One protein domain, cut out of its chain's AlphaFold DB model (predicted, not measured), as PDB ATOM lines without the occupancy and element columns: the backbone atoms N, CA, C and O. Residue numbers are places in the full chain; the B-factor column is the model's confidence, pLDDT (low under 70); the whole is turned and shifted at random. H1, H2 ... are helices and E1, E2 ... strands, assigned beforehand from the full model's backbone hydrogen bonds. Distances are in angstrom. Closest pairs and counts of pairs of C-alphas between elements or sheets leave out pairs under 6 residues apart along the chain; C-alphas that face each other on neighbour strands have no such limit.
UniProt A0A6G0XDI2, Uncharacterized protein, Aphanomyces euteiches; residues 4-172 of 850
ATOM      1  N   PHE A   4     -13.187 -18.817  21.221       86.50
ATOM      2  CA  PHE A   4     -12.102 -19.115  22.152       86.50
ATOM      3  C   PHE A   4     -12.023 -20.623  22.424       86.50
ATOM      4  O   PHE A   4     -13.046 -21.301  22.562       86.50
ATOM      5  N   LEU A   5     -10.798 -21.136  22.545       87.69
ATOM      6  CA  LEU A   5     -10.544 -22.467  23.094       87.69
ATOM      7  C   LEU A   5     -10.459 -22.375  24.613       87.69
ATOM      8  O   LEU A   5      -9.843 -21.456  25.146       87.69
ATOM      9  N   MET A   6     -11.079 -23.330  25.292       87.31
ATOM     10  CA  MET A   6     -11.126 -23.400  26.750       87.31
ATOM     11  C   MET A   6     -10.202 -24.513  27.276       87.31
ATOM     12  O   MET A   6      -9.916 -25.460  26.536       87.31
ATOM     13  N   PRO A   7      -9.805 -24.489  28.563       82.06
ATOM     14  CA  PRO A   7      -8.977 -25.530  29.180       82.06
ATOM     15  C   PRO A   7      -9.525 -26.953  29.013       82.06
ATOM     16  O   PRO A   7      -8.750 -27.895  28.851       82.06
ATOM     17  N   ALA A   8     -10.854 -27.123  28.974       83.62
ATOM     18  CA  ALA A   8     -11.466 -28.431  28.741       83.62
ATOM     19  C   ALA A   8     -11.008 -29.084  27.425       83.62
ATOM     20  O   ALA A   8     -10.999 -30.308  27.330       83.62
ATOM     21  N   PHE A   9     -10.601 -28.302  26.416       82.38
ATOM     22  CA  PHE A   9     -10.132 -28.818  25.128       82.38
ATOM     23  C   PHE A   9      -8.895 -29.713  25.262       82.38
ATOM     24  O   PHE A   9      -8.786 -30.700  24.540       82.38
ATOM     25  N   ALA A  10      -7.998 -29.419  26.208       73.44
ATOM     26  CA  ALA A  10      -6.779 -30.202  26.424       73.44
ATOM     27  C   ALA A  10      -7.063 -31.607  26.986       73.44
ATOM     28  O   ALA A  10      -6.323 -32.553  26.722       73.44
ATOM     29  N   LEU A  11      -8.154 -31.753  27.743       75.81
ATOM     30  CA  LEU A  11      -8.530 -33.003  28.413       75.81
ATOM     31  C   LEU A  11      -9.653 -33.753  27.684       75.81
ATOM     32  O   LEU A  11      -9.885 -34.941  27.924       75.81
ATOM     33  N   TRP A  12     -10.365 -33.076  26.786       81.56
ATOM     34  CA  TRP A  12     -11.516 -33.636  26.103       81.56
ATOM     35  C   TRP A  12     -11.105 -34.581  24.969       81.56
ATOM     36  O   TRP A  12     -10.672 -34.162  23.898       81.56
ATOM     37  N   LYS A  13     -11.305 -35.886  25.195       81.25
ATOM     38  CA  LYS A  13     -11.072 -36.961  24.218       81.25
ATOM     39  C   LYS A  13     -12.396 -37.628  23.816       81.25
ATOM     40  O   LYS A  13     -12.767 -38.653  24.391       81.25
ATOM     41  N   PRO A  14     -13.169 -37.066  22.873       76.81
ATOM     42  CA  PRO A  14     -14.399 -37.697  22.423       76.81
ATOM     43  C   PRO A  14     -14.104 -39.005  21.679       76.81
ATOM     44  O   PRO A  14     -13.258 -39.074  20.792       76.81
ATOM     45  N   SER A  15     -14.870 -40.046  22.007       75.81
ATOM     46  CA  SER A  15     -14.778 -41.390  21.412       75.81
ATOM     47  C   SER A  15     -15.208 -41.466  19.936       75.81
ATOM     48  O   SER A  15     -15.266 -42.547  19.358       75.81
ATOM     49  N   ALA A  16     -15.628 -40.341  19.365       80.88
ATOM     50  CA  ALA A  16     -16.231 -40.200  18.050       80.88
ATOM     51  C   ALA A  16     -16.012 -38.765  17.561       80.88
ATOM     52  O   ALA A  16     -15.862 -37.847  18.374       80.88
ATOM     53  N   MET A  17     -16.043 -38.553  16.243       88.31
ATOM     54  CA  MET A  17     -16.039 -37.193  15.711       88.31
ATOM     55  C   MET A  17     -17.262 -36.448  16.253       88.31
ATOM     56  O   MET A  17     -18.391 -36.943  16.223       88.31
ATOM     57  N   THR A  18     -17.006 -35.271  16.805       92.19
ATOM     58  CA  THR A  18     -18.010 -34.420  17.422       92.19
ATOM     59  C   THR A  18     -18.184 -33.172  16.580       92.19
ATOM     60  O   THR A  18     -17.211 -32.554  16.152       92.19
ATOM     61  N   VAL A  19     -19.430 -32.795  16.346       91.38
ATOM     62  CA  VAL A  19     -19.785 -31.554  15.665       91.38
ATOM     63  C   VAL A  19     -20.654 -30.715  16.589       91.38
ATOM     64  O   VAL A  19     -21.442 -31.253  17.367       91.38
ATOM     65  N   SER A  20     -20.476 -29.402  16.528       91.25
ATOM     66  CA  SER A  20     -21.352 -28.433  17.191       91.25
ATOM     67  C   SER A  20     -22.799 -28.572  16.709       91.25
ATOM     68  O   SER A  20     -23.066 -29.167  15.660       91.25
ATOM     69  N   HIS A  21     -23.738 -28.032  17.481       88.31
ATOM     70  CA  HIS A  21     -25.152 -28.006  17.131       88.31
ATOM     71  C   HIS A  21     -25.510 -26.713  16.381       88.31
ATOM     72  O   HIS A  21     -25.367 -25.622  16.922       88.31
ATOM     73  N   GLY A  22     -26.040 -26.832  15.167       83.38
ATOM     74  CA  GLY A  22     -26.500 -25.716  14.335       83.38
ATOM     75  C   GLY A  22     -28.019 -25.691  14.160       83.38
ATOM     76  O   GLY A  22     -28.656 -26.738  14.101       83.38
ATOM     77  N   THR A  23     -28.617 -24.505  14.034       76.69
ATOM     78  CA  THR A  23     -30.072 -24.326  13.860       76.69
ATOM     79  C   THR A  23     -30.408 -23.723  12.496       76.69
ATOM     80  O   THR A  23     -29.938 -22.636  12.181       76.69
ATOM     81  N   TYR A  24     -31.248 -24.393  11.702       73.75
ATOM     82  CA  TYR A  24     -31.687 -23.922  10.371       73.75
ATOM     83  C   TYR A  24     -33.089 -24.442  10.011       73.75
ATOM     84  O   TYR A  24     -33.342 -24.935   8.911       73.75
ATOM     85  N   THR A  25     -34.032 -24.322  10.949       63.16
ATOM     86  CA  THR A  25     -35.420 -24.812  10.819       63.16
ATOM     87  C   THR A  25     -36.139 -24.321   9.557       63.16
ATOM     88  O   THR A  25     -36.930 -25.066   8.986       63.16
ATOM     89  N   ASN A  26     -35.813 -23.124   9.062       72.12
ATOM     90  CA  ASN A  26     -36.444 -22.534   7.874       72.12
ATOM     91  C   ASN A  26     -35.835 -23.003   6.534       72.12
ATOM     92  O   ASN A  26     -36.431 -22.776   5.485       72.12
ATOM     93  N   SER A  27     -34.679 -23.676   6.558       79.38
ATOM     94  CA  SER A  27     -33.913 -24.056   5.357       79.38
ATOM     95  C   SER A  27     -33.955 -25.557   5.055       79.38
ATOM     96  O   SER A  27     -33.420 -26.004   4.039       79.38
ATOM     97  N   LEU A  28     -34.590 -26.356   5.921       78.31
ATOM     98  CA  LEU A  28     -34.546 -27.820   5.862       78.31
ATOM     99  C   LEU A  28     -35.111 -28.375   4.545       78.31
ATOM    100  O   LEU A  28     -34.473 -29.208   3.910       78.31
ATOM    101  N   ALA A  29     -36.252 -27.859   4.077       79.75
ATOM    102  CA  ALA A  29     -36.865 -28.308   2.823       79.75
ATOM    103  C   ALA A  29     -35.976 -28.035   1.593       79.75
ATOM    104  O   ALA A  29     -35.899 -28.856   0.675       79.75
ATOM    105  N   ALA A  30     -35.272 -26.898   1.582       82.19
ATOM    106  CA  ALA A  30     -34.338 -26.547   0.517       82.19
ATOM    107  C   ALA A  30     -33.053 -27.394   0.584       82.19
ATOM    108  O   ALA A  30     -32.577 -27.848  -0.455       82.19
ATOM    109  N   LEU A  31     -32.540 -27.683   1.785       83.94
ATOM    110  CA  LEU A  31     -31.415 -28.603   1.994       83.94
ATOM    111  C   LEU A  31     -31.739 -30.025   1.522       83.94
ATOM    112  O   LEU A  31     -30.938 -30.622   0.807       83.94
ATOM    113  N   THR A  32     -32.924 -30.547   1.849       82.06
ATOM    114  CA  THR A  32     -33.376 -31.874   1.394       82.06
ATOM    115  C   THR A  32     -33.482 -31.945  -0.128       82.06
ATOM    116  O   THR A  32     -33.109 -32.954  -0.724       82.06
ATOM    117  N   ARG A  33     -33.954 -30.874  -0.779       83.56
ATOM    118  CA  ARG A  33     -34.005 -30.785  -2.245       83.56
ATOM    119  C   ARG A  33     -32.602 -30.850  -2.855       83.56
ATOM    120  O   ARG A  33     -32.367 -31.684  -3.718       83.56
ATOM    121  N   VAL A  34     -31.660 -30.049  -2.348       83.62
ATOM    122  CA  VAL A  34     -30.266 -30.039  -2.835       83.62
ATOM    123  C   VAL A  34     -29.563 -31.376  -2.587       83.62
ATOM    124  O   VAL A  34     -28.864 -31.865  -3.468       83.62
ATOM    125  N   ALA A  35     -29.769 -32.003  -1.426       82.50
ATOM    126  CA  ALA A  35     -29.216 -33.327  -1.136       82.50
ATOM    127  C   ALA A  35     -29.708 -34.383  -2.143       82.50
ATOM    128  O   ALA A  35     -28.914 -35.181  -2.642       82.50
ATOM    129  N   ARG A  36     -31.001 -34.343  -2.498       81.81
ATOM    130  CA  ARG A  36     -31.594 -35.235  -3.503       81.81
ATOM    131  C   ARG A  36     -31.012 -35.001  -4.895       81.81
ATOM    132  O   ARG A  36     -30.649 -35.966  -5.559       81.81
ATOM    133  N   ASP A  37     -30.876 -33.742  -5.307       81.31
ATOM    134  CA  ASP A  37     -30.305 -33.376  -6.613       81.31
ATOM    135  C   ASP A  37     -28.840 -33.835  -6.751       81.31
ATOM    136  O   ASP A  37     -28.368 -34.123  -7.850       81.31
ATOM    137  N   LEU A  38     -28.126 -33.960  -5.628       79.56
ATOM    138  CA  LEU A  38     -26.753 -34.468  -5.555       79.56
ATOM    139  C   LEU A  38     -26.665 -35.989  -5.348       79.56
ATOM    140  O   LEU A  38     -25.568 -36.516  -5.156       79.56
ATOM    141  N   ASN A  39     -27.797 -36.699  -5.395       80.31
ATOM    142  CA  ASN A  39     -27.909 -38.138  -5.143       80.31
ATOM    143  C   ASN A  39     -27.283 -38.565  -3.798       80.31
ATOM    144  O   ASN A  39     -26.691 -39.640  -3.666       80.31
ATOM    145  N   MET A  40     -27.370 -37.694  -2.792       76.56
ATOM    146  CA  MET A  40     -26.931 -37.983  -1.433       76.56
ATOM    147  C   MET A  40     -28.043 -38.773  -0.741       76.56
ATOM    148  O   MET A  40     -29.189 -38.332  -0.710       76.56
ATOM    149  N   SER A  41     -27.718 -39.953  -0.204       58.66
ATOM    150  CA  SER A  41     -28.653 -40.723   0.633       58.66
ATOM    151  C   SER A  41     -29.192 -39.853   1.768       58.66
ATOM    152  O   SER A  41     -28.416 -39.046   2.281       58.66
ATOM    153  N   ASP A  42     -30.458 -40.049   2.158       60.88
ATOM    154  CA  ASP A  42     -31.159 -39.236   3.163       60.88
ATOM    155  C   ASP A  42     -30.238 -38.855   4.330       60.88
ATOM    156  O   ASP A  42     -29.707 -39.718   5.031       60.88
ATOM    157  N   ALA A  43     -29.996 -37.551   4.480       61.69
ATOM    158  CA  ALA A  43     -29.159 -36.986   5.529       61.69
ATOM    159  C   ALA A  43     -29.706 -37.404   6.905       61.69
ATOM    160  O   ALA A  43     -30.776 -36.954   7.313       61.69
ATOM    161  N   THR A  44     -28.995 -38.286   7.611       69.69
ATOM    162  CA  THR A  44     -29.440 -38.832   8.903       69.69
ATOM    163  C   THR A  44     -29.080 -37.935  10.083       69.69
ATOM    164  O   THR A  44     -29.690 -38.040  11.145       69.69
ATOM    165  N   LEU A  45     -28.098 -37.044   9.918       77.94
ATOM    166  CA  LEU A  45     -27.660 -36.108  10.946       77.94
ATOM    167  C   LEU A  45     -28.365 -34.761  10.763       77.94
ATOM    168  O   LEU A  45     -28.134 -34.038   9.790       77.94
ATOM    169  N   THR A  46     -29.193 -34.398  11.738       79.62
ATOM    170  CA  THR A  46     -29.851 -33.089  11.830       79.62
ATOM    171  C   THR A  46     -29.055 -32.134  12.719       79.62
ATOM    172  O   THR A  46     -28.319 -32.566  13.603       79.62
ATOM    173  N   ASN A  47     -29.243 -30.829  12.524       81.25
ATOM    174  CA  ASN A  47     -28.711 -29.770  13.390       81.25
ATOM    175  C   ASN A  47     -27.177 -29.732  13.529       81.25
ATOM    176  O   ASN A  47     -26.637 -29.506  14.604       81.25
ATOM    177  N   ILE A  48     -26.453 -29.953  12.435       86.69
ATOM    178  CA  ILE A  48     -24.986 -29.840  12.364       86.69
ATOM    179  C   ILE A  48     -24.538 -28.371  12.345       86.69
ATOM    180  O   ILE A  48     -25.022 -27.603  11.517       86.69
ATOM    181  N   GLY A  49     -23.610 -28.009  13.228       86.38
ATOM    182  CA  GLY A  49     -22.988 -26.685  13.346       86.38
ATOM    183  C   GLY A  49     -21.672 -26.533  12.571       86.38
ATOM    184  O   GLY A  49     -21.303 -27.377  11.744       86.38
ATOM    185  N   LEU A  50     -20.970 -25.423  12.811       86.56
ATOM    186  CA  LEU A  50     -19.793 -25.006  12.033       86.56
ATOM    187  C   LEU A  50     -18.469 -25.530  12.599       86.56
ATOM    188  O   LEU A  50     -17.520 -25.744  11.846       86.56
ATOM    189  N   THR A  51     -18.403 -25.763  13.905       89.75
ATOM    190  CA  THR A  51     -17.208 -26.275  14.582       89.75
ATOM    191  C   THR A  51     -17.229 -27.791  14.636       89.75
ATOM    192  O   THR A  51     -18.189 -28.389  15.134       89.75
ATOM    193  N   TRP A  52     -16.151 -28.414  14.165       91.31
ATOM    194  CA  TRP A  52     -15.992 -29.864  14.103       91.31
ATOM    195  C   TRP A  52     -14.685 -30.294  14.761       91.31
ATOM    196  O   TRP A  52     -13.647 -29.663  14.572       91.31
ATOM    197  N   TYR A  53     -14.721 -31.410  15.479       90.31
ATOM    198  CA  TYR A  53     -13.567 -31.986  16.153       90.31
ATOM    199  C   TYR A  53     -13.536 -33.501  15.937       90.31
ATOM    200  O   TYR A  53     -14.516 -34.198  16.194       90.31
ATOM    201  N   GLY A  54     -12.417 -34.038  15.458       87.62
ATOM    202  CA  GLY A  54     -12.289 -35.463  15.166       87.62
ATOM    203  C   GLY A  54     -10.999 -35.807  14.420       87.62
ATOM    204  O   GLY A  54     -10.122 -34.954  14.288       87.62
ATOM    205  N   PRO A  55     -10.872 -37.046  13.912       85.19
ATOM    206  CA  PRO A  55      -9.673 -37.503  13.216       85.19
ATOM    207  C   PRO A  55      -9.304 -36.596  12.037       85.19
ATOM    208  O   PRO A  55     -10.131 -36.348  11.156       85.19
ATOM    209  N   THR A  56      -8.043 -36.159  11.976       82.31
ATOM    210  CA  THR A  56      -7.549 -35.154  11.017       82.31
ATOM    211  C   THR A  56      -7.931 -35.456   9.570       82.31
ATOM    212  O   THR A  56      -8.435 -34.582   8.869       82.31
ATOM    213  N   ARG A  57      -7.768 -36.710   9.122       81.44
ATOM    214  CA  ARG A  57      -8.101 -37.118   7.744       81.44
ATOM    215  C   ARG A  57      -9.599 -37.019   7.440       81.44
ATOM    216  O   ARG A  57      -9.968 -36.640   6.331       81.44
ATOM    217  N   LEU A  58     -10.454 -37.341   8.413       85.00
ATOM    218  CA  LEU A  58     -11.903 -37.246   8.253       85.00
ATOM    219  C   LEU A  58     -12.334 -35.776   8.203       85.00
ATOM    220  O   LEU A  58     -13.026 -35.386   7.269       85.00
ATOM    221  N   ILE A  59     -11.827 -34.940   9.117       89.44
ATOM    222  CA  ILE A  59     -12.090 -33.491   9.138       89.44
ATOM    223  C   ILE A  59     -11.651 -32.827   7.829       89.44
ATOM    224  O   ILE A  59     -12.426 -32.088   7.230       89.44
ATOM    225  N   GLN A  60     -10.446 -33.126   7.335       84.88
ATOM    226  CA  GLN A  60      -9.946 -32.579   6.068       84.88
ATOM    227  C   GLN A  60     -10.786 -33.026   4.863       84.88
ATOM    228  O   GLN A  60     -11.069 -32.221   3.970       84.88
ATOM    229  N   SER A  61     -11.227 -34.288   4.842       86.38
ATOM    230  CA  SER A  61     -12.132 -34.809   3.809       86.38
ATOM    231  C   SER A  61     -13.478 -34.078   3.826       86.38
ATOM    232  O   SER A  61     -13.928 -33.570   2.795       86.38
ATOM    233  N   CYS A  62     -14.080 -33.938   5.006       91.12
ATOM    234  CA  CYS A  62     -15.337 -33.225   5.207       91.12
ATOM    235  C   CYS A  62     -15.233 -31.738   4.853       91.12
ATOM    236  O   CYS A  62     -16.105 -31.205   4.171       91.12
ATOM    237  N   ALA A  63     -14.141 -31.072   5.234       89.75
ATOM    238  CA  ALA A  63     -13.910 -29.660   4.926       89.75
ATOM    239  C   ALA A  63     -13.768 -29.438   3.415       89.75
ATOM    240  O   ALA A  63     -14.361 -28.518   2.854       89.75
ATOM    241  N   THR A  64     -13.058 -30.338   2.729       87.94
ATOM    242  CA  THR A  64     -12.937 -30.312   1.265       87.94
ATOM    243  C   THR A  64     -14.302 -30.466   0.589       87.94
ATOM    244  O   THR A  64     -14.577 -29.803  -0.413       87.94
ATOM    245  N   GLN A  65     -15.177 -31.321   1.127       90.12
ATOM    246  CA  GLN A  65     -16.546 -31.461   0.631       90.12
ATOM    247  C   GLN A  65     -17.384 -30.214   0.924       90.12
ATOM    248  O   GLN A  65     -18.067 -29.739   0.022       90.12
ATOM    249  N   ALA A  66     -17.276 -29.619   2.112       90.06
ATOM    250  CA  ALA A  66     -18.010 -28.403   2.460       90.06
ATOM    251  C   ALA A  66     -17.669 -27.242   1.534       90.06
ATOM    252  O   ALA A  66     -18.578 -26.601   1.021       90.06
ATOM    253  N   VAL A  67     -16.392 -27.026   1.213       88.62
ATOM    254  CA  VAL A  67     -15.994 -25.983   0.251       88.62
ATOM    255  C   VAL A  67     -16.637 -26.209  -1.125       88.62
ATOM    256  O   VAL A  67     -17.118 -25.260  -1.745       88.62
ATOM    257  N   LYS A  68     -16.715 -27.462  -1.594       86.94
ATOM    258  CA  LYS A  68     -17.421 -27.798  -2.845       86.94
ATOM    259  C   LYS A  68     -18.925 -27.533  -2.730       86.94
ATOM    260  O   LYS A  68     -19.516 -26.973  -3.651       86.94
ATOM    261  N   MET A  69     -19.533 -27.874  -1.594       88.62
ATOM    262  CA  MET A  69     -20.955 -27.631  -1.338       88.62
ATOM    263  C   MET A  69     -21.283 -26.139  -1.260       88.62
ATOM    264  O   MET A  69     -22.301 -25.727  -1.803       88.62
ATOM    265  N   MET A  70     -20.410 -25.300  -0.696       89.00
ATOM    266  CA  MET A  70     -20.613 -23.844  -0.654       89.00
ATOM    267  C   MET A  70     -20.795 -23.252  -2.057       89.00
ATOM    268  O   MET A  70     -21.671 -22.417  -2.269       89.00
ATOM    269  N   GLN A  71     -20.014 -23.718  -3.039       86.62
ATOM    270  CA  GLN A  71     -20.110 -23.259  -4.431       86.62
ATOM    271  C   GLN A  71     -21.429 -23.666  -5.105       86.62
ATOM    272  O   GLN A  71     -21.936 -22.942  -5.966       86.62
ATOM    273  N   LEU A  72     -21.984 -24.817  -4.723       84.06
ATOM    274  CA  LEU A  72     -23.266 -25.316  -5.224       84.06
ATOM    275  C   LEU A  72     -24.437 -24.580  -4.563       84.06
ATOM    276  O   LEU A  72     -25.328 -24.085  -5.251       84.06
ATOM    277  N   ILE A  73     -24.389 -24.432  -3.239       86.25
ATOM    278  CA  ILE A  73     -25.430 -23.792  -2.428       86.25
ATOM    279  C   ILE A  73     -25.540 -22.292  -2.717       86.25
ATOM    280  O   ILE A  73     -26.644 -21.759  -2.726       86.25
ATOM    281  N   ALA A  74     -24.441 -21.607  -3.049       85.19
ATOM    282  CA  ALA A  74     -24.458 -20.179  -3.392       85.19
ATOM    283  C   ALA A  74     -25.395 -19.819  -4.572       85.19
ATOM    284  O   ALA A  74     -25.783 -18.652  -4.736       85.19
ATOM    285  N   LYS A  75     -25.768 -20.817  -5.388       84.69
ATOM    286  CA  LYS A  75     -26.696 -20.698  -6.523       84.69
ATOM    287  C   LYS A  75     -28.163 -20.944  -6.151       84.69
ATOM    288  O   LYS A  75     -29.027 -20.702  -6.986       84.69
ATOM    289  N   VAL A  76     -28.451 -21.394  -4.929       85.44
ATOM    290  CA  VAL A  76     -29.805 -21.674  -4.429       85.44
ATOM    291  C   VAL A  76     -30.256 -20.501  -3.549       85.44
ATOM    292  O   VAL A  76     -29.712 -20.338  -2.456       85.44
ATOM    293  N   PRO A  77     -31.223 -19.667  -3.988       83.50
ATOM    294  CA  PRO A  77     -31.618 -18.454  -3.262       83.50
ATOM    295  C   PRO A  77     -32.010 -18.712  -1.801       83.50
ATOM    296  O   PRO A  77     -31.551 -17.994  -0.917       83.50
ATOM    297  N   ASP A  78     -32.756 -19.792  -1.554       82.06
ATOM    298  CA  ASP A  78     -33.267 -20.182  -0.231       82.06
ATOM    299  C   ASP A  78     -32.164 -20.510   0.792       82.06
ATOM    300  O   ASP A  78     -32.412 -20.507   1.993       82.06
ATOM    301  N   LEU A  79     -30.945 -20.813   0.330       83.31
ATOM    302  CA  LEU A  79     -29.831 -21.272   1.168       83.31
ATOM    303  C   LEU A  79     -28.648 -20.297   1.189       83.31
ATOM    304  O   LEU A  79     -27.598 -20.606   1.759       83.31
ATOM    305  N   ARG A  80     -28.793 -19.142   0.530       79.88
ATOM    306  CA  ARG A  80     -27.717 -18.156   0.372       79.88
ATOM    307  C   ARG A  80     -27.363 -17.462   1.689       79.88
ATOM    308  O   ARG A  80     -26.207 -17.097   1.893       79.88
ATOM    309  N   ASN A  81     -28.340 -17.301   2.573       74.38
ATOM    310  CA  ASN A  81     -28.088 -16.881   3.946       74.38
ATOM    311  C   ASN A  81     -27.503 -18.087   4.697       74.38
ATOM    312  O   ASN A  81     -28.001 -19.194   4.533       74.38
ATOM    313  N   ASP A  82     -26.408 -17.901   5.433       80.06
ATOM    314  CA  ASP A  82     -25.713 -18.966   6.178       80.06
ATOM    315  C   ASP A  82     -25.152 -20.123   5.323       80.06
ATOM    316  O   ASP A  82     -25.135 -21.283   5.737       80.06
ATOM    317  N   ILE A  83     -24.610 -19.805   4.136       85.25
ATOM    318  CA  ILE A  83     -23.956 -20.768   3.217       85.25
ATOM    319  C   ILE A  83     -22.973 -21.701   3.930       85.25
ATOM    320  O   ILE A  83     -22.918 -22.886   3.606       85.25
ATOM    321  N   LEU A  84     -22.201 -21.184   4.892       84.81
ATOM    322  CA  LEU A  84     -21.244 -21.988   5.652       84.81
ATOM    323  C   LEU A  84     -21.952 -23.101   6.431       84.81
ATOM    324  O   LEU A  84     -21.507 -24.243   6.402       84.81
ATOM    325  N   LEU A  85     -23.071 -22.784   7.082       86.25
ATOM    326  CA  LEU A  85     -23.825 -23.715   7.920       86.25
ATOM    327  C   LEU A  85     -24.532 -24.769   7.065       86.25
ATOM    328  O   LEU A  85     -24.444 -25.966   7.333       86.25
ATOM    329  N   HIS A  86     -25.155 -24.332   5.973       89.12
ATOM    330  CA  HIS A  86     -25.834 -25.211   5.024       89.12
ATOM    331  C   HIS A  86     -24.862 -26.156   4.297       89.12
ATOM    332  O   HIS A  86     -25.143 -27.347   4.147       89.12
ATOM    333  N   ALA A  87     -23.691 -25.662   3.887       89.06
ATOM    334  CA  ALA A  87     -22.658 -26.484   3.254       89.06
ATOM    335  C   ALA A  87     -22.052 -27.496   4.224       89.06
ATOM    336  O   ALA A  87     -21.819 -28.645   3.844       89.06
ATOM    337  N   SER A  88     -21.847 -27.082   5.473       89.50
ATOM    338  CA  SER A  88     -21.402 -27.947   6.559       89.50
ATOM    339  C   SER A  88     -22.380 -29.089   6.818       89.50
ATOM    340  O   SER A  88     -21.959 -30.242   6.908       89.50
ATOM    341  N   HIS A  89     -23.685 -28.800   6.845       88.75
ATOM    342  CA  HIS A  89     -24.718 -29.822   7.008       88.75
ATOM    343  C   HIS A  89     -24.653 -30.905   5.921       88.75
ATOM    344  O   HIS A  89     -24.638 -32.096   6.240       88.75
ATOM    345  N   LEU A  90     -24.587 -30.510   4.644       87.88
ATOM    346  CA  LEU A  90     -24.522 -31.468   3.536       87.88
ATOM    347  C   LEU A  90     -23.204 -32.248   3.547       87.88
ATOM    348  O   LEU A  90     -23.206 -33.475   3.445       87.88
ATOM    349  N   ALA A  91     -22.080 -31.554   3.718       90.31
ATOM    350  CA  ALA A  91     -20.765 -32.176   3.678       90.31
ATOM    351  C   ALA A  91     -20.572 -33.218   4.776       90.31
ATOM    352  O   ALA A  91     -20.102 -34.310   4.467       90.31
ATOM    353  N   ILE A  92     -20.969 -32.920   6.020       90.56
ATOM    354  CA  ILE A  92     -20.858 -33.879   7.125       90.56
ATOM    355  C   ILE A  92     -21.715 -35.110   6.854       90.56
ATOM    356  O   ILE A  92     -21.189 -36.218   6.879       90.56
ATOM    357  N   ASN A  93     -22.986 -34.936   6.482       86.94
ATOM    358  CA  ASN A  93     -23.863 -36.065   6.158       86.94
ATOM    359  C   ASN A  93     -23.300 -36.981   5.055       86.94
ATOM    360  O   ASN A  93     -23.543 -38.188   5.070       86.94
ATOM    361  N   GLN A  94     -22.522 -36.436   4.115       86.69
ATOM    362  CA  GLN A  94     -21.896 -37.217   3.052       86.69
ATOM    363  C   GLN A  94     -20.576 -37.872   3.472       86.69
ATOM    364  O   GLN A  94     -20.381 -39.069   3.254       86.69
ATOM    365  N   CYS A  95     -19.651 -37.101   4.045       87.31
ATOM    366  CA  CYS A  95     -18.295 -37.560   4.343       87.31
ATOM    367  C   CYS A  95     -18.238 -38.516   5.540       87.31
ATOM    368  O   CYS A  95     -17.298 -39.304   5.632       87.31
ATOM    369  N   THR A  96     -19.224 -38.468   6.442       87.44
ATOM    370  CA  THR A  96     -19.260 -39.305   7.648       87.44
ATOM    371  C   THR A  96     -20.185 -40.508   7.513       87.44
ATOM    372  O   THR A  96     -20.551 -41.122   8.516       87.44
ATOM    373  N   LYS A  97     -20.583 -40.879   6.294       82.88
ATOM    374  CA  LYS A  97     -21.411 -42.065   6.069       82.88
ATOM    375  C   LYS A  97     -20.693 -43.316   6.591       82.88
ATOM    376  O   LYS A  97     -19.597 -43.637   6.143       82.88
ATOM    377  N   GLY A  98     -21.311 -44.010   7.549       76.00
ATOM    378  CA  GLY A  98     -20.725 -45.179   8.217       76.00
ATOM    379  C   GLY A  98     -19.816 -44.864   9.414       76.00
ATOM    380  O   GLY A  98     -19.274 -45.789  10.010       76.00
ATOM    381  N   PHE A  99     -19.670 -43.592   9.802       79.38
ATOM    382  CA  PHE A  99     -18.955 -43.181  11.011       79.38
ATOM    383  C   PHE A  99     -19.936 -42.800  12.125       79.38
ATOM    384  O   PHE A  99     -20.975 -42.189  11.877       79.38
ATOM    385  N   GLY A 100     -19.586 -43.117  13.374       80.44
ATOM    386  CA  GLY A 100     -20.303 -42.599  14.536       80.44
ATOM    387  C   GLY A 100     -19.986 -41.118  14.732       80.44
ATOM    388  O   GLY A 100     -18.833 -40.779  14.995       80.44
ATOM    389  N   ILE A 101     -20.995 -40.250  14.612       86.94
ATOM    390  CA  ILE A 101     -20.879 -38.801  14.834       86.94
ATOM    391  C   ILE A 101     -21.734 -38.395  16.030       86.94
ATOM    392  O   ILE A 101     -22.876 -38.835  16.161       86.94
ATOM    393  N   LYS A 102     -21.190 -37.537  16.897       88.81
ATOM    394  CA  LYS A 102     -21.922 -36.935  18.017       88.81
ATOM    395  C   LYS A 102     -22.164 -35.454  17.738       88.81
ATOM    396  O   LYS A 102     -21.216 -34.679  17.686       88.81
ATOM    397  N   VAL A 103     -23.423 -35.056  17.580       87.75
ATOM    398  CA  VAL A 103     -23.804 -33.635  17.562       87.75
ATOM    399  C   VAL A 103     -23.949 -33.178  19.012       87.75
ATOM    400  O   VAL A 103     -24.685 -33.804  19.775       87.75
ATOM    401  N   ARG A 104     -23.218 -32.138  19.418       85.38
ATOM    402  CA  ARG A 104     -23.179 -31.643  20.802       85.38
ATOM    403  C   ARG A 104     -23.386 -30.135  20.846       85.38
ATOM    404  O   ARG A 104     -22.810 -29.412  20.043       85.38
ATOM    405  N   ASN A 105     -24.179 -29.676  21.806       84.25
ATOM    406  CA  ASN A 105     -24.413 -28.258  22.096       84.25
ATOM    407  C   ASN A 105     -23.734 -27.798  23.397       84.25
ATOM    408  O   ASN A 105     -23.878 -26.644  23.779       84.25
ATOM    409  N   ASP A 106     -23.028 -28.698  24.081       82.44
ATOM    410  CA  ASP A 106     -22.363 -28.442  25.354       82.44
ATOM    411  C   ASP A 106     -20.843 -28.306  25.187       82.44
ATOM    412  O   ASP A 106     -20.253 -27.392  25.737       82.44
ATOM    413  N   MET A 107     -20.177 -29.139  24.386       87.38
ATOM    414  CA  MET A 107     -18.706 -29.094  24.276       87.38
ATOM    415  C   MET A 107     -18.170 -28.090  23.250       87.38
ATOM    416  O   MET A 107     -17.044 -27.610  23.403       87.38
ATOM    417  N   LEU A 108     -18.931 -27.811  22.188       88.31
ATOM    418  CA  LEU A 108     -18.495 -27.012  21.044       88.31
ATOM    419  C   LEU A 108     -19.498 -25.896  20.743       88.31
ATOM    420  O   LEU A 108     -20.687 -26.176  20.634       88.31
ATOM    421  N   GLU A 109     -18.988 -24.679  20.531       83.31
ATOM    422  CA  GLU A 109     -19.792 -23.473  20.227       83.31
ATOM    423  C   GLU A 109     -20.728 -23.073  21.373       83.31
ATOM    424  O   GLU A 109     -21.845 -22.607  21.166       83.31
ATOM    425  N   PHE A 110     -20.261 -23.241  22.612       88.06
ATOM    426  CA  PHE A 110     -20.992 -22.733  23.768       88.06
ATOM    427  C   PHE A 110     -20.887 -21.200  23.866       88.06
ATOM    428  O   PHE A 110     -19.988 -20.598  23.279       88.06
ATOM    429  N   ARG A 111     -21.791 -20.536  24.595       88.00
ATOM    430  CA  ARG A 111     -21.794 -19.062  24.671       88.00
ATOM    431  C   ARG A 111     -20.608 -18.521  25.464       88.00
ATOM    432  O   ARG A 111     -20.391 -18.917  26.608       88.00
ATOM    433  N   ALA A 112     -19.896 -17.556  24.880       87.75
ATOM    434  CA  ALA A 112     -18.752 -16.897  25.512       87.75
ATOM    435  C   ALA A 112     -19.140 -16.021  26.718       87.75
ATOM    436  O   ALA A 112     -18.293 -15.725  27.550       87.75
ATOM    437  N   THR A 113     -20.411 -15.633  26.855       86.69
ATOM    438  CA  THR A 113     -20.921 -14.870  28.013       86.69
ATOM    439  C   THR A 113     -21.427 -15.744  29.162       86.69
ATOM    440  O   THR A 113     -22.000 -15.232  30.124       86.69
ATOM    441  N   SER A 114     -21.238 -17.064  29.086       85.19
ATOM    442  CA  SER A 114     -21.700 -17.968  30.137       85.19
ATOM    443  C   SER A 114     -20.938 -17.775  31.453       85.19
ATOM    444  O   SER A 114     -19.736 -17.510  31.473       85.19
ATOM    445  N   LEU A 115     -21.646 -17.973  32.565       84.12
ATOM    446  CA  LEU A 115     -21.061 -18.066  33.906       84.12
ATOM    447  C   LEU A 115     -20.680 -19.508  34.278       84.12
ATOM    448  O   LEU A 115     -20.270 -19.766  35.408       84.12
ATOM    449  N   GLU A 116     -20.844 -20.460  33.357       85.50
ATOM    450  CA  GLU A 116     -20.396 -21.835  33.562       85.50
ATOM    451  C   GLU A 116     -18.875 -21.947  33.600       85.50
ATOM    452  O   GLU A 116     -18.141 -21.062  33.161       85.50
ATOM    453  N   SER A 117     -18.405 -23.072  34.133       84.19
ATOM    454  CA  SER A 117     -16.981 -23.301  34.304       84.19
ATOM    455  C   SER A 117     -16.280 -23.598  32.974       84.19
ATOM    456  O   SER A 117     -16.757 -24.446  32.213       84.19
ATOM    457  N   PRO A 118     -15.103 -22.998  32.705       84.31
ATOM    458  CA  PRO A 118     -14.359 -23.221  31.466       84.31
ATOM    459  C   PRO A 118     -13.769 -24.642  31.363       84.31
ATOM    460  O   PRO A 118     -13.241 -25.025  30.323       84.31
ATOM    461  N   SER A 119     -13.893 -25.469  32.408       84.25
ATOM    462  CA  SER A 119     -13.546 -26.896  32.375       84.25
ATOM    463  C   SER A 119     -14.630 -27.790  31.755       84.25
ATOM    464  O   SER A 119     -14.366 -28.963  31.488       84.25
ATOM    465  N   LYS A 120     -15.837 -27.267  31.503       83.94
ATOM    466  CA  LYS A 120     -16.977 -28.048  30.989       83.94
ATOM    467  C   LYS A 120     -17.195 -27.947  29.483       83.94
ATOM    468  O   LYS A 120     -17.918 -28.763  28.926       83.94
ATOM    469  N   HIS A 121     -16.581 -26.969  28.827       89.56
ATOM    470  CA  HIS A 121     -16.815 -26.656  27.419       89.56
ATOM    471  C   HIS A 121     -15.461 -26.511  26.750       89.56
ATOM    472  O   HIS A 121     -14.601 -25.848  27.307       89.56
ATOM    473  N   ALA A 122     -15.233 -27.133  25.595       87.81
ATOM    474  CA  ALA A 122     -13.923 -27.135  24.941       87.81
ATOM    475  C   ALA A 122     -13.744 -25.943  23.988       87.81
ATOM    476  O   ALA A 122     -12.637 -25.439  23.800       87.81
ATOM    477  N   HIS A 123     -14.843 -25.469  23.406       92.25
ATOM    478  CA  HIS A 123     -14.859 -24.346  22.479       92.25
ATOM    479  C   HIS A 123     -16.084 -23.474  22.737       92.25
ATOM    480  O   HIS A 123     -17.211 -23.979  22.753       92.25
ATOM    481  N   VAL A 124     -15.868 -22.167  22.872       89.75
ATOM    482  CA  VAL A 124     -16.941 -21.179  23.025       89.75
ATOM    483  C   VAL A 124     -16.895 -20.156  21.901       89.75
ATOM    484  O   VAL A 124     -15.824 -19.771  21.441       89.75
ATOM    485  N   SER A 125     -18.058 -19.714  21.447       86.94
ATOM    486  CA  SER A 125     -18.220 -18.763  20.350       86.94
ATOM    487  C   SER A 125     -18.819 -17.453  20.843       86.94
ATOM    488  O   SER A 125     -19.665 -17.446  21.736       86.94
ATOM    489  N   VAL A 126     -18.408 -16.348  20.223       85.38
ATOM    490  CA  VAL A 126     -19.003 -15.026  20.449       85.38
ATOM    491  C   VAL A 126     -20.186 -14.877  19.498       85.38
ATOM    492  O   VAL A 126     -20.014 -14.540  18.321       85.38
ATOM    493  N   GLY A 127     -21.387 -15.175  19.997       77.88
ATOM    494  CA  GLY A 127     -22.626 -15.049  19.231       77.88
ATOM    495  C   GLY A 127     -23.022 -13.586  18.977       77.88
ATOM    496  O   GLY A 127     -22.450 -12.673  19.575       77.88
ATOM    497  N   PRO A 128     -24.011 -13.319  18.103       75.56
ATOM    498  CA  PRO A 128     -24.556 -11.976  17.886       75.56
ATOM    499  C   PRO A 128     -24.989 -11.279  19.183       75.56
ATOM    500  O   PRO A 128     -24.709 -10.093  19.348       75.56
ATOM    501  N   GLU A 129     -25.603 -12.024  20.103       74.19
ATOM    502  CA  GLU A 129     -26.002 -11.573  21.441       74.19
ATOM    503  C   GLU A 129     -24.828 -11.225  22.373       74.19
ATOM    504  O   GLU A 129     -24.992 -10.413  23.279       74.19
ATOM    505  N   ASP A 130     -23.638 -11.779  22.130       79.00
ATOM    506  CA  ASP A 130     -22.458 -11.603  22.982       79.00
ATOM    507  C   ASP A 130     -21.580 -10.426  22.529       79.00
ATOM    508  O   ASP A 130     -20.686  -9.981  23.252       79.00
ATOM    509  N   LYS A 131     -21.821  -9.889  21.325       77.31
ATOM    510  CA  LYS A 131     -20.963  -8.867  20.699       77.31
ATOM    511  C   LYS A 131     -20.807  -7.599  21.534       77.31
ATOM    512  O   LYS A 131     -19.757  -6.967  21.461       77.31
ATOM    513  N   SER A 132     -21.814  -7.218  22.318       80.06
ATOM    514  CA  SER A 132     -21.731  -6.043  23.194       80.06
ATOM    515  C   SER A 132     -20.753  -6.243  24.356       80.06
ATOM    516  O   SER A 132     -20.080  -5.288  24.747       80.06
ATOM    517  N   ALA A 133     -20.625  -7.469  24.877       74.12
ATOM    518  CA  ALA A 133     -19.697  -7.800  25.963       74.12
ATOM    519  C   ALA A 133     -18.230  -7.747  25.506       74.12
ATOM    520  O   ALA A 133     -17.366  -7.325  26.265       74.12
ATOM    521  N   PHE A 134     -17.972  -8.075  24.237       79.50
ATOM    522  CA  PHE A 134     -16.640  -8.044  23.619       79.50
ATOM    523  C   PHE A 134     -16.440  -6.837  22.689       79.50
ATOM    524  O   PHE A 134     -15.597  -6.870  21.790       79.50
ATOM    525  N   SER A 135     -17.232  -5.775  22.872       80.19
ATOM    526  CA  SER A 135     -17.046  -4.524  22.137       80.19
ATOM    527  C   SER A 135     -15.742  -3.848  22.565       80.19
ATOM    528  O   SER A 135     -15.285  -4.030  23.692       80.19
ATOM    529  N   GLU A 136     -15.137  -3.048  21.685       73.69
ATOM    530  CA  GLU A 136     -13.886  -2.345  22.003       73.69
ATOM    531  C   GLU A 136     -14.023  -1.472  23.263       73.69
ATOM    532  O   GLU A 136     -13.120  -1.429  24.097       73.69
ATOM    533  N   GLU A 137     -15.182  -0.836  23.440       76.69
ATOM    534  CA  GLU A 137     -15.489  -0.029  24.619       76.69
ATOM    535  C   GLU A 137     -15.580  -0.882  25.892       76.69
ATOM    536  O   GLU A 137     -14.987  -0.533  26.914       76.69
ATOM    537  N   SER A 138     -16.265  -2.028  25.830       76.62
ATOM    538  CA  SER A 138     -16.367  -2.963  26.955       76.62
ATOM    539  C   SER A 138     -14.997  -3.527  27.340       76.62
ATOM    540  O   SER A 138     -14.649  -3.538  28.518       76.62
ATOM    541  N   MET A 139     -14.180  -3.916  26.356       78.94
ATOM    542  CA  MET A 139     -12.832  -4.442  26.585       78.94
ATOM    543  C   MET A 139     -11.910  -3.407  27.240       78.94
ATOM    544  O   MET A 139     -11.178  -3.756  28.161       78.94
ATOM    545  N   ARG A 140     -11.980  -2.128  26.840       72.69
ATOM    546  CA  ARG A 140     -11.224  -1.051  27.507       72.69
ATOM    547  C   ARG A 140     -11.641  -0.883  28.968       72.69
ATOM    548  O   ARG A 140     -10.784  -0.855  29.842       72.69
ATOM    549  N   ARG A 141     -12.950  -0.886  29.259       72.19
ATOM    550  CA  ARG A 141     -13.442  -0.812  30.649       72.19
ATOM    551  C   ARG A 141     -12.973  -1.989  31.508       72.19
ATOM    552  O   ARG A 141     -12.718  -1.790  32.694       72.19
ATOM    553  N   PHE A 142     -12.877  -3.193  30.940       72.00
ATOM    554  CA  PHE A 142     -12.327  -4.358  31.641       72.00
ATOM    555  C   PHE A 142     -10.813  -4.240  31.861       72.00
ATOM    556  O   PHE A 142     -10.349  -4.553  32.955       72.00
ATOM    557  N   ALA A 143     -10.058  -3.746  30.876       67.56
ATOM    558  CA  ALA A 143      -8.615  -3.521  31.002       67.56
ATOM    559  C   ALA A 143      -8.280  -2.548  32.144       67.56
ATOM    560  O   ALA A 143      -7.391  -2.819  32.950       67.56
ATOM    561  N   ASP A 144      -9.041  -1.457  32.253       65.88
ATOM    562  CA  ASP A 144      -8.780  -0.390  33.222       65.88
ATOM    563  C   ASP A 144      -9.130  -0.785  34.672       65.88
ATOM    564  O   ASP A 144      -8.578  -0.217  35.612       65.88
ATOM    565  N   ASN A 145     -10.031  -1.758  34.877       56.69
ATOM    566  CA  ASN A 145     -10.586  -2.074  36.203       56.69
ATOM    567  C   ASN A 145     -10.230  -3.466  36.762       56.69
ATOM    568  O   ASN A 145     -10.489  -3.707  37.939       56.69
ATOM    569  N   ALA A 146      -9.687  -4.401  35.968       56.44
ATOM    570  CA  ALA A 146      -9.798  -5.831  36.297       56.44
ATOM    571  C   ALA A 146      -8.487  -6.631  36.421       56.44
ATOM    572  O   ALA A 146      -8.545  -7.859  36.494       56.44
ATOM    573  N   HIS A 147      -7.312  -5.996  36.526       51.22
ATOM    574  CA  HIS A 147      -6.049  -6.745  36.670       51.22
ATOM    575  C   HIS A 147      -5.963  -7.631  37.937       51.22
ATOM    576  O   HIS A 147      -5.096  -8.498  37.998       51.22
ATOM    577  N   GLY A 148      -6.877  -7.481  38.907       48.59
ATOM    578  CA  GLY A 148      -6.927  -8.307  40.124       48.59
ATOM    579  C   GLY A 148      -8.242  -9.046  40.419       48.59
ATOM    580  O   GLY A 148      -8.297  -9.728  41.438       48.59
ATOM    581  N   SER A 149      -9.302  -8.925  39.602       54.12
ATOM    582  CA  SER A 149     -10.657  -9.373  40.002       54.12
ATOM    583  C   SER A 149     -11.373 -10.341  39.053       54.12
ATOM    584  O   SER A 149     -12.495 -10.743  39.360       54.12
ATOM    585  N   LEU A 150     -10.781 -10.715  37.912       63.06
ATOM    586  CA  LEU A 150     -11.393 -11.686  36.992       63.06
ATOM    587  C   LEU A 150     -11.244 -13.101  37.550       63.06
ATOM    588  O   LEU A 150     -10.126 -13.586  37.754       63.06
ATOM    589  N   ARG A 151     -12.365 -13.784  37.786       59.91
ATOM    590  CA  ARG A 151     -12.340 -15.149  38.303       59.91
ATOM    591  C   ARG A 151     -12.185 -16.112  37.133       59.91
ATOM    592  O   ARG A 151     -13.075 -16.275  36.309       59.91
ATOM    593  N   ARG A 152     -11.037 -16.788  37.048       64.38
ATOM    594  CA  ARG A 152     -10.735 -17.736  35.954       64.38
ATOM    595  C   ARG A 152     -11.606 -19.006  35.965       64.38
ATOM    596  O   ARG A 152     -11.375 -19.904  35.161       64.38
ATOM    597  N   ASP A 153     -12.576 -19.102  36.871       72.62
ATOM    598  CA  ASP A 153     -13.502 -20.222  37.029       72.62
ATOM    599  C   ASP A 153     -14.830 -20.038  36.271       72.62
ATOM    600  O   ASP A 153     -15.611 -20.989  36.233       72.62
ATOM    601  N   ALA A 154     -15.056 -18.889  35.620       82.56
ATOM    602  CA  ALA A 154     -16.206 -18.616  34.755       82.56
ATOM    603  C   ALA A 154     -15.776 -18.347  33.299       82.56
ATOM    604  O   ALA A 154     -14.774 -17.675  33.046       82.56
ATOM    605  N   ILE A 155     -16.546 -18.847  32.326       83.44
ATOM    606  CA  ILE A 155     -16.261 -18.683  30.888       83.44
ATOM    607  C   ILE A 155     -16.178 -17.207  30.487       83.44
ATOM    608  O   ILE A 155     -15.250 -16.845  29.766       83.44
ATOM    609  N   LEU A 156     -17.097 -16.352  30.944       83.25
ATOM    610  CA  LEU A 156     -17.076 -14.918  30.630       83.25
ATOM    611  C   LEU A 156     -15.754 -14.263  31.054       83.25
ATOM    612  O   LEU A 156     -15.087 -13.628  30.244       83.25
ATOM    613  N   ASP A 157     -15.337 -14.467  32.297       80.94
ATOM    614  CA  ASP A 157     -14.117 -13.859  32.832       80.94
ATOM    615  C   ASP A 157     -12.865 -14.414  32.133       80.94
ATOM    616  O   ASP A 157     -11.951 -13.658  31.796       80.94
ATOM    617  N   TYR A 158     -12.838 -15.720  31.842       80.94
ATOM    618  CA  TYR A 158     -11.751 -16.355  31.096       80.94
ATOM    619  C   TYR A 158     -11.665 -15.848  29.649       80.94
ATOM    620  O   TYR A 158     -10.585 -15.540  29.156       80.94
ATOM    621  N   THR A 159     -12.795 -15.728  28.954       85.69
ATOM    622  CA  THR A 159     -12.833 -15.232  27.568       85.69
ATOM    623  C   THR A 159     -12.489 -13.749  27.483       85.69
ATOM    624  O   THR A 159     -11.775 -13.357  26.562       85.69
ATOM    625  N   VAL A 160     -12.913 -12.928  28.450       81.38
ATOM    626  CA  VAL A 160     -12.484 -11.524  28.573       81.38
ATOM    627  C   VAL A 160     -10.982 -11.446  28.838       81.38
ATOM    628  O   VAL A 160     -10.297 -10.683  28.163       81.38
ATOM    629  N   PHE A 161     -10.445 -12.271  29.741       79.50
ATOM    630  CA  PHE A 161      -9.004 -12.351  29.989       79.50
ATOM    631  C   PHE A 161      -8.223 -12.703  28.713       79.50
ATOM    632  O   PHE A 161      -7.322 -11.965  28.324       79.50
ATOM    633  N   MET A 162      -8.619 -13.766  28.007       78.94
ATOM    634  CA  MET A 162      -7.987 -14.174  26.744       78.94
ATOM    635  C   MET A 162      -8.126 -13.101  25.654       78.94
ATOM    636  O   MET A 162      -7.230 -12.923  24.829       78.94
ATOM    637  N   ALA A 163      -9.240 -12.368  25.636       79.88
ATOM    638  CA  ALA A 163      -9.443 -11.271  24.702       79.88
ATOM    639  C   ALA A 163      -8.560 -10.054  25.021       79.88
ATOM    640  O   ALA A 163      -8.060  -9.419  24.092       79.88
ATOM    641  N   LEU A 164      -8.345  -9.738  26.302       74.56
ATOM    642  CA  LEU A 164      -7.422  -8.690  26.750       74.56
ATOM    643  C   LEU A 164      -5.970  -9.055  26.448       74.56
ATOM    644  O   LEU A 164      -5.243  -8.225  25.912       74.56
ATOM    645  N   ASP A 165      -5.577 -10.296  26.720       71.69
ATOM    646  CA  ASP A 165      -4.240 -10.815  26.423       71.69
ATOM    647  C   ASP A 165      -3.957 -10.809  24.910       71.69
ATOM    648  O   ASP A 165      -2.939 -10.293  24.438       71.69
ATOM    649  N   GLY A 166      -4.933 -11.258  24.115       68.62
ATOM    650  CA  GLY A 166      -4.883 -11.162  22.660       68.62
ATOM    651  C   GLY A 166      -4.837  -9.716  22.154       68.62
ATOM    652  O   GLY A 166      -4.167  -9.444  21.160       68.62
ATOM    653  N   LEU A 167      -5.506  -8.768  22.825       66.88
ATOM    654  CA  LEU A 167      -5.466  -7.344  22.475       66.88
ATOM    655  C   LEU A 167      -4.129  -6.694  22.860       66.88
ATOM    656  O   LEU A 167      -3.605  -5.906  22.078       66.88
ATOM    657  N   ALA A 168      -3.551  -7.039  24.010       62.72
ATOM    658  CA  ALA A 168      -2.214  -6.607  24.415       62.72
ATOM    659  C   ALA A 168      -1.157  -7.117  23.421       62.72
ATOM    660  O   ALA A 168      -0.341  -6.341  22.920       62.72
ATOM    661  N   SER A 169      -1.272  -8.387  23.028       57.06
ATOM    662  CA  SER A 169      -0.461  -9.007  21.977       57.06
ATOM    663  C   SER A 169      -0.689  -8.364  20.599       57.06
ATOM    664  O   SER A 169       0.262  -8.172  19.837       57.06
ATOM    665  N   HIS A 170      -1.927  -7.972  20.264       54.97
ATOM    666  CA  HIS A 170      -2.236  -7.260  19.018       54.97
ATOM    667  C   HIS A 170      -1.668  -5.830  19.022       54.97
ATOM    668  O   HIS A 170      -1.093  -5.386  18.027       54.97
ATOM    669  N   ASN A 171      -1.782  -5.092  20.123       49.47
ATOM    670  CA  ASN A 171      -1.242  -3.737  20.229       49.47
ATOM    671  C   ASN A 171       0.292  -3.736  20.166       49.47
ATOM    672  O   ASN A 171       0.864  -2.844  19.542       49.47
ATOM    673  N   ALA A 172       0.942  -4.786  20.679       43.25
ATOM    674  CA  ALA A 172       2.369  -5.042  20.476       43.25
ATOM    675  C   ALA A 172       2.742  -5.387  19.012       43.25
ATOM    676  O   ALA A 172       3.899  -5.241  18.627       43.25
TER     677      ALA A 172
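What this domain is: This is residues 4 to 172 of the 850 residues of an uncharacterized protein of Aphanomyces euteiches (UniProt A0A6G0XDI2). Two lobes stand one after the other along an elongated body: one is a small twisted sheet of three strands, E2, E1 and E3, with H4 over its edge strand E2 and H3 crossing H4, and the other is formed by H5 and H6, set about perpendicular. Between the lobes lies a small pair of parallel strands, E4 and E5, with H1 near E5; H2 and H5 lie toward opposite ends of the long axis. The printed part has 169 residues, and its six helices and five strands follow in the order H1 E1 H2 E2 H3 H4 E3 E4 E5 H5 H6. The larger sheet runs E2 E1 E3 and is mixed, and the class is mixed, helices and strands. The whole is only just compact, close to loose, with a radius of gyration of the C-alphas of 18.4 A and spans of 58 by 36 by 29 A.

How they stand to each other: At the beginning of the printed part, residues 4 to 5 form a short antiparallel pairing with residues 123 to 124 of E5, residues 123 to 125. H1, residues 8 to 11, touches no helix; its closest C-alpha pair with E5 is Phe 9 and His 123, 7.0 A. E1, residues 17 to 21, is the inner strand of a sheet that is only just strongly twisted, its C-alphas lying up to 4.0 A off the best plane. Its antiparallel neighbour is E2, residues 48 to 53, with N 49 and O 20 at 2.7 A. Its parallel neighbour is E3, residues 101 to 104, with N 102 and O 17 at 2.9 A. H4, residues 83 to 95, is on this sheet at a height of 7.8 A, over E2, and runs across the strands, only just, at 63 degrees to E2 on the local plane. The closest C-alphas of E2 and H4 are those of Ile 48 and His 89, 5.4 A. H3, residues 56 to 73, only grazes the sheet with its residues 56 to 63. It touches H4 at a steep tilt of 52 degrees, opposite ways, the closest C-alphas being those of Ala 66 and Ala 91, 4.8 A. H2, residues 28 to 37, only just touches H4, with 3 pairs of C-alphas within 8 A, the closest those of Ala 35 and Leu 90, 6.9 A; H4 does so with residues 86 to 90 alone. E4, residues 108 to 111, is the parallel neighbour of E5, with N 125 and O 110 at 2.8 A. The closest C-alphas of E1 and E4 are those of Ser 20 and Leu 108, 5.0 A. H5, residues 136 to 145, touches H6, residues 155 to 172, about perpendicular at 82 degrees; the closest C-alphas are those of Ala 143 and Leu 164, 6.8 A, and H6 touches with residues 160 to 164 alone. H6 and E5 are only just apart, with their closest C-alphas 8.3 A from each other. In H2, H4, H5 and H6 every O i to N i+4 pair is within hydrogen-bond range, in H3 13 of 14 are, and H1 is too short for such a pair.

Where its parts are: H1 begins at C-alpha 8, (-11.466, -28.431, 28.741). E1 measures 13.0 A from first to last C-alpha, H2 14.3 A and E2 12.2 A. H3 measures 25.1 A and H4, which begins at C-alpha 83, (-23.956, -20.768, 3.217), measures 17.8 A. H5 measures 14.6 A, and H6 measures 25.3 A and ends at C-alpha 172, (2.369, -5.042, 20.476).

The domain as a whole: The two C-alphas farthest apart are those of Asn 39 and Gly 148, 58.1 A. The printed part has no cut, and the link from E4 to E5, 11 residues, is long. The mean pLDDT of the printed part is 80.2; residue 25, residues 41 to 44, 143 to 152 and 166 to 172 are under 70.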